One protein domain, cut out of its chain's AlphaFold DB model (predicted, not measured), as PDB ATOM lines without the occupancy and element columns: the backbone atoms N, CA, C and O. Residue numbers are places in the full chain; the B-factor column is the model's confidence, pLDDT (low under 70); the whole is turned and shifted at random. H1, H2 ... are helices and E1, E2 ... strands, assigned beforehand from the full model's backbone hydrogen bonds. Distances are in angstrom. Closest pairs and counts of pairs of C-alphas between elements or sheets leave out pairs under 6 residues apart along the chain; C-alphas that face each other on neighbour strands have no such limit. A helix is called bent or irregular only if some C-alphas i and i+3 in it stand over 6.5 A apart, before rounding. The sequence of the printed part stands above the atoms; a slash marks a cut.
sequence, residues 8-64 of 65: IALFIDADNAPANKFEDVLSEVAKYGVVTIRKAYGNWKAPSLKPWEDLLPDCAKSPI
ATOM      1  N   ILE A   8     169.804 165.570 210.679       84.44
ATOM      2  CA  ILE A   8     171.046 166.263 210.990       84.44
ATOM      3  C   ILE A   8     170.718 167.359 212.003       84.44
ATOM      4  O   ILE A   8     169.803 168.165 211.802       84.44
ATOM      5  N   ALA A   9     171.435 167.356 213.123       84.75
ATOM      6  CA  ALA A   9     171.418 168.446 214.086       84.75
ATOM      7  C   ALA A   9     172.583 169.390 213.769       84.75
ATOM      8  O   ALA A   9     173.733 168.958 213.742       84.75
ATOM      9  N   LEU A  10     172.276 170.658 213.505       82.44
ATOM     10  CA  LEU A  10     173.233 171.700 213.162       82.44
ATOM     11  C   LEU A  10     173.359 172.678 214.337       82.44
ATOM     12  O   LEU A  10     172.398 173.355 214.716       82.44
ATOM     13  N   PHE A  11     174.559 172.749 214.900       84.50
ATOM     14  CA  PHE A  11     174.930 173.708 215.933       84.50
ATOM     15  C   PHE A  11     175.975 174.652 215.352       84.50
ATOM     16  O   PHE A  11     176.963 174.203 214.776       84.50
ATOM     17  N   ILE A  12     175.720 175.949 215.458       83.88
ATOM     18  CA  ILE A  12     176.522 176.999 214.840       83.88
ATOM     19  C   ILE A  12     177.127 177.828 215.957       83.88
ATOM     20  O   ILE A  12     176.412 178.281 216.848       83.88
ATOM     21  N   ASP A  13     178.427 178.058 215.888       85.69
ATOM     22  CA  ASP A  13     179.074 179.083 216.690       85.69
ATOM     23  C   ASP A  13     179.062 180.385 215.880       85.69
ATOM     24  O   ASP A  13     179.840 180.559 214.947       85.69
ATOM     25  N   ALA A  14     178.087 181.250 216.146       82.56
ATOM     26  CA  ALA A  14     177.860 182.480 215.396       82.56
ATOM     27  C   ALA A  14     178.845 183.604 215.767       82.56
ATOM     28  O   ALA A  14     178.905 184.610 215.063       82.56
ATOM     29  N   ASP A  15     179.625 183.429 216.838       80.44
ATOM     30  CA  ASP A  15     180.734 184.323 217.186       80.44
ATOM     31  C   ASP A  15     181.940 184.082 216.261       80.44
ATOM     32  O   ASP A  15     182.557 185.027 215.769       80.44
ATOM     33  N   ASN A  16     182.216 182.812 215.944       81.94
ATOM     34  CA  ASN A  16     183.358 182.409 215.125       81.94
ATOM     35  C   ASN A  16     183.007 182.105 213.651       81.94
ATOM     36  O   ASN A  16     183.898 181.997 212.804       81.94
ATOM     37  N   ALA A  17     181.721 181.966 213.310       82.31
ATOM     38  CA  ALA A  17     181.251 181.752 211.941       82.31
ATOM     39  C   ALA A  17     180.538 183.000 211.384       82.31
ATOM     40  O   ALA A  17     179.612 183.518 212.010       82.31
ATOM     41  N   PRO A  18     180.887 183.472 210.174       79.94
ATOM     42  CA  PRO A  18     180.154 184.552 209.523       79.94
ATOM     43  C   PRO A  18     178.826 184.051 208.928       79.94
ATOM     44  O   PRO A  18     178.799 183.048 208.212       79.94
ATOM     45  N   ALA A  19     177.745 184.813 209.135       81.38
ATOM     46  CA  ALA A  19     176.404 184.514 208.608       81.38
ATOM     47  C   ALA A  19     176.370 184.330 207.082       81.38
ATOM     48  O   ALA A  19     175.579 183.549 206.568       81.38
ATOM     49  N   ASN A  20     177.279 184.989 206.357       82.75
ATOM     50  CA  ASN A  20     177.325 184.971 204.894       82.75
ATOM     51  C   ASN A  20     177.572 183.576 204.288       82.75
ATOM     52  O   ASN A  20     177.252 183.354 203.131       82.75
ATOM     53  N   LYS A  21     178.156 182.635 205.046       80.50
ATOM     54  CA  LYS A  21     178.372 181.246 204.588       80.50
ATOM     55  C   LYS A  21     177.333 180.264 205.123       80.50
ATOM     56  O   LYS A  21     177.410 179.070 204.837       80.50
ATOM     57  N   PHE A  22     176.385 180.731 205.932       82.06
ATOM     58  CA  PHE A  22     175.396 179.859 206.551       82.06
ATOM     59  C   PHE A  22     174.468 179.220 205.520       82.06
ATOM     60  O   PHE A  22     174.204 178.023 205.609       82.06
ATOM     61  N   GLU A  23     174.006 179.993 204.536       81.00
ATOM     62  CA  GLU A  23     173.142 179.481 203.468       81.00
ATOM     63  C   GLU A  23     173.842 178.409 202.623       81.00
ATOM     64  O   GLU A  23     173.237 177.372 202.351       81.00
ATOM     65  N   ASP A  24     175.125 178.594 202.291       85.06
ATOM     66  CA  ASP A  24     175.920 177.590 201.572       85.06
ATOM     67  C   ASP A  24     176.024 176.279 202.357       85.06
ATOM     68  O   ASP A  24     175.753 175.201 201.824       85.06
ATOM     69  N   VAL A  25     176.362 176.362 203.649       83.88
ATOM     70  CA  VAL A  25     176.450 175.183 204.524       83.88
ATOM     71  C   VAL A  25     175.087 174.510 204.639       83.88
ATOM     72  O   VAL A  25     174.991 173.289 204.552       83.88
ATOM     73  N   LEU A  26     174.016 175.286 204.796       80.69
ATOM     74  CA  LEU A  26     172.666 174.750 204.889       80.69
ATOM     75  C   LEU A  26     172.266 174.001 203.609       80.69
ATOM     76  O   LEU A  26     171.704 172.909 203.695       80.69
ATOM     77  N   SER A  27     172.573 174.577 202.445       85.12
ATOM     78  CA  SER A  27     172.310 173.993 201.130       85.12
ATOM     79  C   SER A  27     173.084 172.692 200.928       85.12
ATOM     80  O   SER A  27     172.528 171.703 200.451       85.12
ATOM     81  N   GLU A  28     174.343 172.652 201.363       87.31
ATOM     82  CA  GLU A  28     175.177 171.454 201.301       87.31
ATOM     83  C   GLU A  28     174.626 170.349 202.213       87.31
ATOM     84  O   GLU A  28     174.356 169.239 201.760       87.31
ATOM     85  N   VAL A  29     174.348 170.664 203.481       84.19
ATOM     86  CA  VAL A  29     173.836 169.702 204.473       84.19
ATOM     87  C   VAL A  29     172.440 169.183 204.094       84.19
ATOM     88  O   VAL A  29     172.130 168.013 204.331       84.19
ATOM     89  N   ALA A  30     171.615 170.011 203.447       83.31
ATOM     90  CA  ALA A  30     170.298 169.618 202.946       83.31
ATOM     91  C   ALA A  30     170.352 168.519 201.867       83.31
ATOM     92  O   ALA A  30     169.377 167.781 201.711       83.31
ATOM     93  N   LYS A  31     171.479 168.362 201.155       85.38
ATOM     94  CA  LYS A  31     171.679 167.254 200.201       85.38
ATOM     95  C   LYS A  31     171.874 165.911 200.904       85.38
ATOM     96  O   LYS A  31     171.517 164.878 200.349       85.38
ATOM     97  N   TYR A  32     172.428 165.922 202.117       83.50
ATOM     98  CA  TYR A  32     172.720 164.710 202.889       83.50
ATOM     99  C   TYR A  32     171.547 164.270 203.772       83.50
ATOM    100  O   TYR A  32     171.426 163.091 204.104       83.50
ATOM    101  N   GLY A  33     170.668 165.192 204.169       84.00
ATOM    102  CA  GLY A  33     169.560 164.860 205.053       84.00
ATOM    103  C   GLY A  33     168.681 166.043 205.443       84.00
ATOM    104  O   GLY A  33     168.767 167.138 204.894       84.00
ATOM    105  N   VAL A  34     167.804 165.818 206.420       82.06
ATOM    106  CA  VAL A  34     166.899 166.851 206.935       82.06
ATOM    107  C   VAL A  34     167.524 167.512 208.154       82.06
ATOM    108  O   VAL A  34     167.608 166.913 209.232       82.06
ATOM    109  N   VAL A  35     167.917 168.775 207.994       80.75
ATOM    110  CA  VAL A  35     168.372 169.621 209.103       80.75
ATOM    111  C   VAL A  35     167.185 169.912 210.020       80.75
ATOM    112  O   VAL A  35     166.291 170.674 209.660       80.75
ATOM    113  N   THR A  36     167.168 169.284 211.195       70.88
ATOM    114  CA  THR A  36     166.030 169.342 212.131       70.88
ATOM    115  C   THR A  36     166.245 170.372 213.239       70.88
ATOM    116  O   THR A  36     165.294 170.978 213.719       70.88
ATOM    117  N   ILE A  37     167.493 170.590 213.651       63.38
ATOM    118  CA  ILE A  37     167.839 171.510 214.736       63.38
ATOM    119  C   ILE A  37     168.860 172.490 214.180       63.38
ATOM    120  O   ILE A  37     169.868 172.055 213.634       63.38
ATOM    121  N   ARG A  38     168.580 173.790 214.292       72.38
ATOM    122  CA  ARG A  38     169.506 174.882 213.976       72.38
ATOM    123  C   ARG A  38     169.593 175.738 215.227       72.38
ATOM    124  O   ARG A  38     168.655 176.472 215.519       72.38
ATOM    125  N   LYS A  39     170.654 175.577 216.007       79.19
ATOM    126  CA  LYS A  39     170.926 176.462 217.145       79.19
ATOM    127  C   LYS A  39     172.205 177.216 216.872       79.19
ATOM    128  O   LYS A  39     173.218 176.587 216.576       79.19
ATOM    129  N   ALA A  40     172.140 178.532 216.983       82.56
ATOM    130  CA  ALA A  40     173.319 179.370 216.968       82.56
ATOM    131  C   ALA A  40     173.648 179.824 218.388       82.56
ATOM    132  O   ALA A  40     172.766 180.254 219.139       82.56
ATOM    133  N   TYR A  41     174.922 179.715 218.731       84.31
ATOM    134  CA  TYR A  41     175.503 180.185 219.973       84.31
ATOM    135  C   TYR A  41     176.411 181.356 219.647       84.31
ATOM    136  O   TYR A  41     177.269 181.257 218.777       84.31
ATOM    137  N   GLY A  42     176.209 182.472 220.327       81.81
ATOM    138  CA  GLY A  42     177.085 183.617 220.182       81.81
ATOM    139  C   GLY A  42     176.678 184.750 221.098       81.81
ATOM    140  O   GLY A  42     175.638 184.706 221.769       81.81
ATOM    141  N   ASN A  43     177.513 185.779 221.124       82.44
ATOM    142  CA  ASN A  43     177.227 186.979 221.882       82.44
ATOM    143  C   ASN A  43     176.273 187.890 221.099       82.44
ATOM    144  O   ASN A  43     176.706 188.817 220.423       82.44
ATOM    145  N   TRP A  44     174.963 187.667 221.211       77.19
ATOM    146  CA  TRP A  44     173.928 188.455 220.514       77.19
ATOM    147  C   TRP A  44     173.954 189.968 220.809       77.19
ATOM    148  O   TRP A  44     173.244 190.730 220.166       77.19
ATOM    149  N   LYS A  45     174.776 190.439 221.758       77.19
ATOM    150  CA  LYS A  45     175.025 191.876 221.970       77.19
ATOM    151  C   LYS A  45     176.055 192.458 220.997       77.19
ATOM    152  O   LYS A  45     176.168 193.679 220.895       77.19
ATOM    153  N   ALA A  46     176.835 191.620 220.317       79.38
ATOM    154  CA  ALA A  46     177.857 192.057 219.384       79.38
ATOM    155  C   ALA A  46     177.230 192.459 218.035       79.38
ATOM    156  O   ALA A  46     176.413 191.720 217.484       79.38
ATOM    157  N   PRO A  47     177.650 193.589 217.435       78.56
ATOM    158  CA  PRO A  47     177.124 194.038 216.144       78.56
ATOM    159  C   PRO A  47     177.413 193.050 215.005       78.56
ATOM    160  O   PRO A  47     176.691 193.043 214.010       78.56
ATOM    161  N   SER A  48     178.425 192.193 215.164       77.44
ATOM    162  CA  SER A  48     178.780 191.119 214.233       77.44
ATOM    163  C   SER A  48     177.704 190.034 214.110       77.44
ATOM    164  O   SER A  48     177.661 189.349 213.089       77.44
ATOM    165  N   LEU A  49     176.819 189.892 215.107       79.19
ATOM    166  CA  LEU A  49     175.713 188.929 215.096       79.19
ATOM    167  C   LEU A  49     174.388 189.492 214.572       79.19
ATOM    168  O   LEU A  49     173.473 188.713 214.333       79.19
ATOM    169  N   LYS A  50     174.295 190.792 214.264       81.50
ATOM    170  CA  LYS A  50     173.134 191.365 213.558       81.50
ATOM    171  C   LYS A  50     172.701 190.586 212.307       81.50
ATOM    172  O   LYS A  50     171.509 190.328 212.175       81.50
ATOM    173  N   PRO A  51     173.607 190.187 211.390       82.06
ATOM    174  CA  PRO A  51     173.196 189.389 210.238       82.06
ATOM    175  C   PRO A  51     172.695 187.999 210.646       82.06
ATOM    176  O   PRO A  51     171.828 187.459 209.980       82.06
ATOM    177  N   TRP A  52     173.181 187.429 211.753       81.00
ATOM    178  CA  TRP A  52     172.638 186.185 212.300       81.00
ATOM    179  C   TRP A  52     171.243 186.372 212.907       81.00
ATOM    180  O   TRP A  52     170.430 185.459 212.811       81.00
ATOM    181  N   GLU A  53     170.948 187.527 213.508       78.00
ATOM    182  CA  GLU A  53     169.619 187.845 214.052       78.00
ATOM    183  C   GLU A  53     168.543 187.999 212.975       78.00
ATOM    184  O   GLU A  53     167.395 187.647 213.225       78.00
ATOM    185  N   ASP A  54     168.910 188.510 211.798       80.69
ATOM    186  CA  ASP A  54     168.001 188.632 210.651       80.69
ATOM    187  C   ASP A  54     167.721 187.263 210.003       80.69
ATOM    188  O   ASP A  54     166.602 186.955 209.593       80.69
ATOM    189  N   LEU A  55     168.741 186.400 209.977       76.94
ATOM    190  CA  LEU A  55     168.718 185.114 209.277       76.94
ATOM    191  C   LEU A  55     168.138 183.972 210.132       76.94
ATOM    192  O   LEU A  55     167.616 182.989 209.598       76.94
ATOM    193  N   LEU A  56     168.224 184.076 211.462       77.00
ATOM    194  CA  LEU A  56     167.730 183.067 212.397       77.00
ATOM    195  C   LEU A  56     166.457 183.532 213.118       77.00
ATOM    196  O   LEU A  56     166.435 184.610 213.709       77.00
ATOM    197  N   PRO A  57     165.410 182.687 213.178       72.25
ATOM    198  CA  PRO A  57     164.222 182.983 213.968       72.25
ATOM    199  C   PRO A  57     164.551 183.019 215.465       72.25
ATOM    200  O   PRO A  57     165.480 182.354 215.925       72.25
ATOM    201  N   ASP A  58     163.741 183.736 216.247       67.62
ATOM    202  CA  ASP A  58     164.030 184.013 217.661       67.62
ATOM    203  C   ASP A  58     164.295 182.744 218.497       67.62
ATOM    204  O   ASP A  58     165.245 182.681 219.274       67.62
ATOM    205  N   CYS A  59     163.551 181.667 218.222       65.44
ATOM    206  CA  CYS A  59     163.696 180.367 218.884       65.44
ATOM    207  C   CYS A  59     165.022 179.626 218.604       65.44
ATOM    208  O   CYS A  59     165.323 178.646 219.287       65.44
ATOM    209  N   ALA A  60     165.796 180.038 217.599       69.69
ATOM    210  CA  ALA A  60     167.086 179.435 217.248       69.69
ATOM    211  C   ALA A  60     168.282 180.118 217.938       69.69
ATOM    212  O   ALA A  60     169.405 179.603 217.874       69.69
ATOM    213  N   LYS A  61     168.049 181.252 218.611       69.06
ATOM    214  CA  LYS A  61     169.080 182.062 219.265       69.06
ATOM    215  C   LYS A  61     169.279 181.585 220.699       69.06
ATOM    216  O   LYS A  61     168.381 181.691 221.530       69.06
ATOM    217  N   SER A  62     170.444 181.021 221.001       73.62
ATOM    218  CA  SER A  62     170.811 180.672 222.378       73.62
ATOM    219  C   SER A  62     171.823 181.692 222.893       73.62
ATOM    220  O   SER A  62     172.921 181.769 222.336       73.62
ATOM    221  N   PRO A  63     171.483 182.506 223.908       68.06
ATOM    222  CA  PRO A  63     172.465 183.368 224.540       68.06
ATOM    223  C   PRO A  63     173.481 182.506 225.287       68.06
ATOM    224  O   PRO A  63     173.109 181.611 226.046       68.06
ATOM    225  N   ILE A  64     174.760 182.781 225.055       65.94
ATOM    226  CA  ILE A  64     175.832 182.282 225.913       65.94
ATOM    227  C   ILE A  64     175.986 183.325 227.025       65.94
ATOM    228  O   ILE A  64     176.211 184.501 226.728       65.94
TER     229      ILE A  64
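This is residues 8 to 64 of the 65 residues of the protein "NYN domain-containing protein" of Nitrincola sp. A-D6 (UniProt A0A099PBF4). Two long strands, E1 and E2, run side by side, with the long helix H1 lying along them over one face; the much shorter strand E3 pairs beside the far part of E2. The second helix, H2, only grazes the sheet with its residues 48 to 53, near Gly 42 where E2 ends, and meets H1 at residue 19, where H1 begins. The printed part has 57 residues, with two named helices and three named strands in the order E1, H1, E2, H2, E3, a mixed class of helices and strands. The sheet order is E1, E2, E3, parallel throughout. The whole is compact, with a radius of gyration of the C-alphas of 11.0 A, yet elongated, spanning 33 by 19 by 17 A.

Begin with strand E1, residues 8 to 13, an edge strand of the sheet. Its neighbour is the inner strand E2, residues 34 to 42, parallel to it at 16 degrees; look for N 10 and O 37 at 2.8 A and N 41 and O 12 at 2.8 A, within hydrogen-bond range. Between them in the chain comes helix H1, residues 19 to 32, on the sheet at a height over the sheet of 9.1 A. It lies over E2 and runs along the strands, at 23 degrees to E2 on the local plane; their closest C-alphas are those of Val 29 and Val 35, 7.2 A apart. E1, H1 and E2 form a strand-helix-strand unit, two parallel neighbour strands with a helix between, and its crossover is right-handed. With H1 on one face, the sheet and helix make two layers. Next comes helix H2, residues 47 to 55, which only grazes the sheet, with its residues 48 to 53. H1 touches H2 with residue 19 alone: the closest C-alphas, those of Ala 19 and Trp 52, are 5.5 A apart, at a steep tilt of 40 degrees, the same way. Strand E3, residues 61 to 63, is the other edge strand, parallel to E2 at 33 degrees, with N 62 and O 40 at 3.1 A. E2, H2 and E3 form a second such unit, also right-handed, while E1 and E3 are apart. Of the O i to N i+4 pairs, 6 of 10 in H1 and 3 of 5 in H2 are within hydrogen-bond range.

Find C-alpha 8 at (171.046, 166.263, 210.990); from there E1 runs 16.2 A to C-alpha 13. H1 starts at C-alpha 19, at (176.404, 184.514, 208.608), and covers 20.9 A; E2 then covers 23.7 A and H2 14.1 A. Both helices are irregular: C-alphas 20 and 23 are 7.0 A apart, and C-alphas 48 and 51 are 7.1 A apart. E3, 6.4 A long, ends at C-alpha 63, at (172.465, 183.368, 224.540).

The C-alphas farthest apart, those of Tyr 32 and Lys 45, are 33.3 A apart. The printed part has no cut, and its four links are tight. The mean pLDDT of the printed part is 79.3; look for values under 70 at residue 37, residues 58 to 61 and residues 63 to 64.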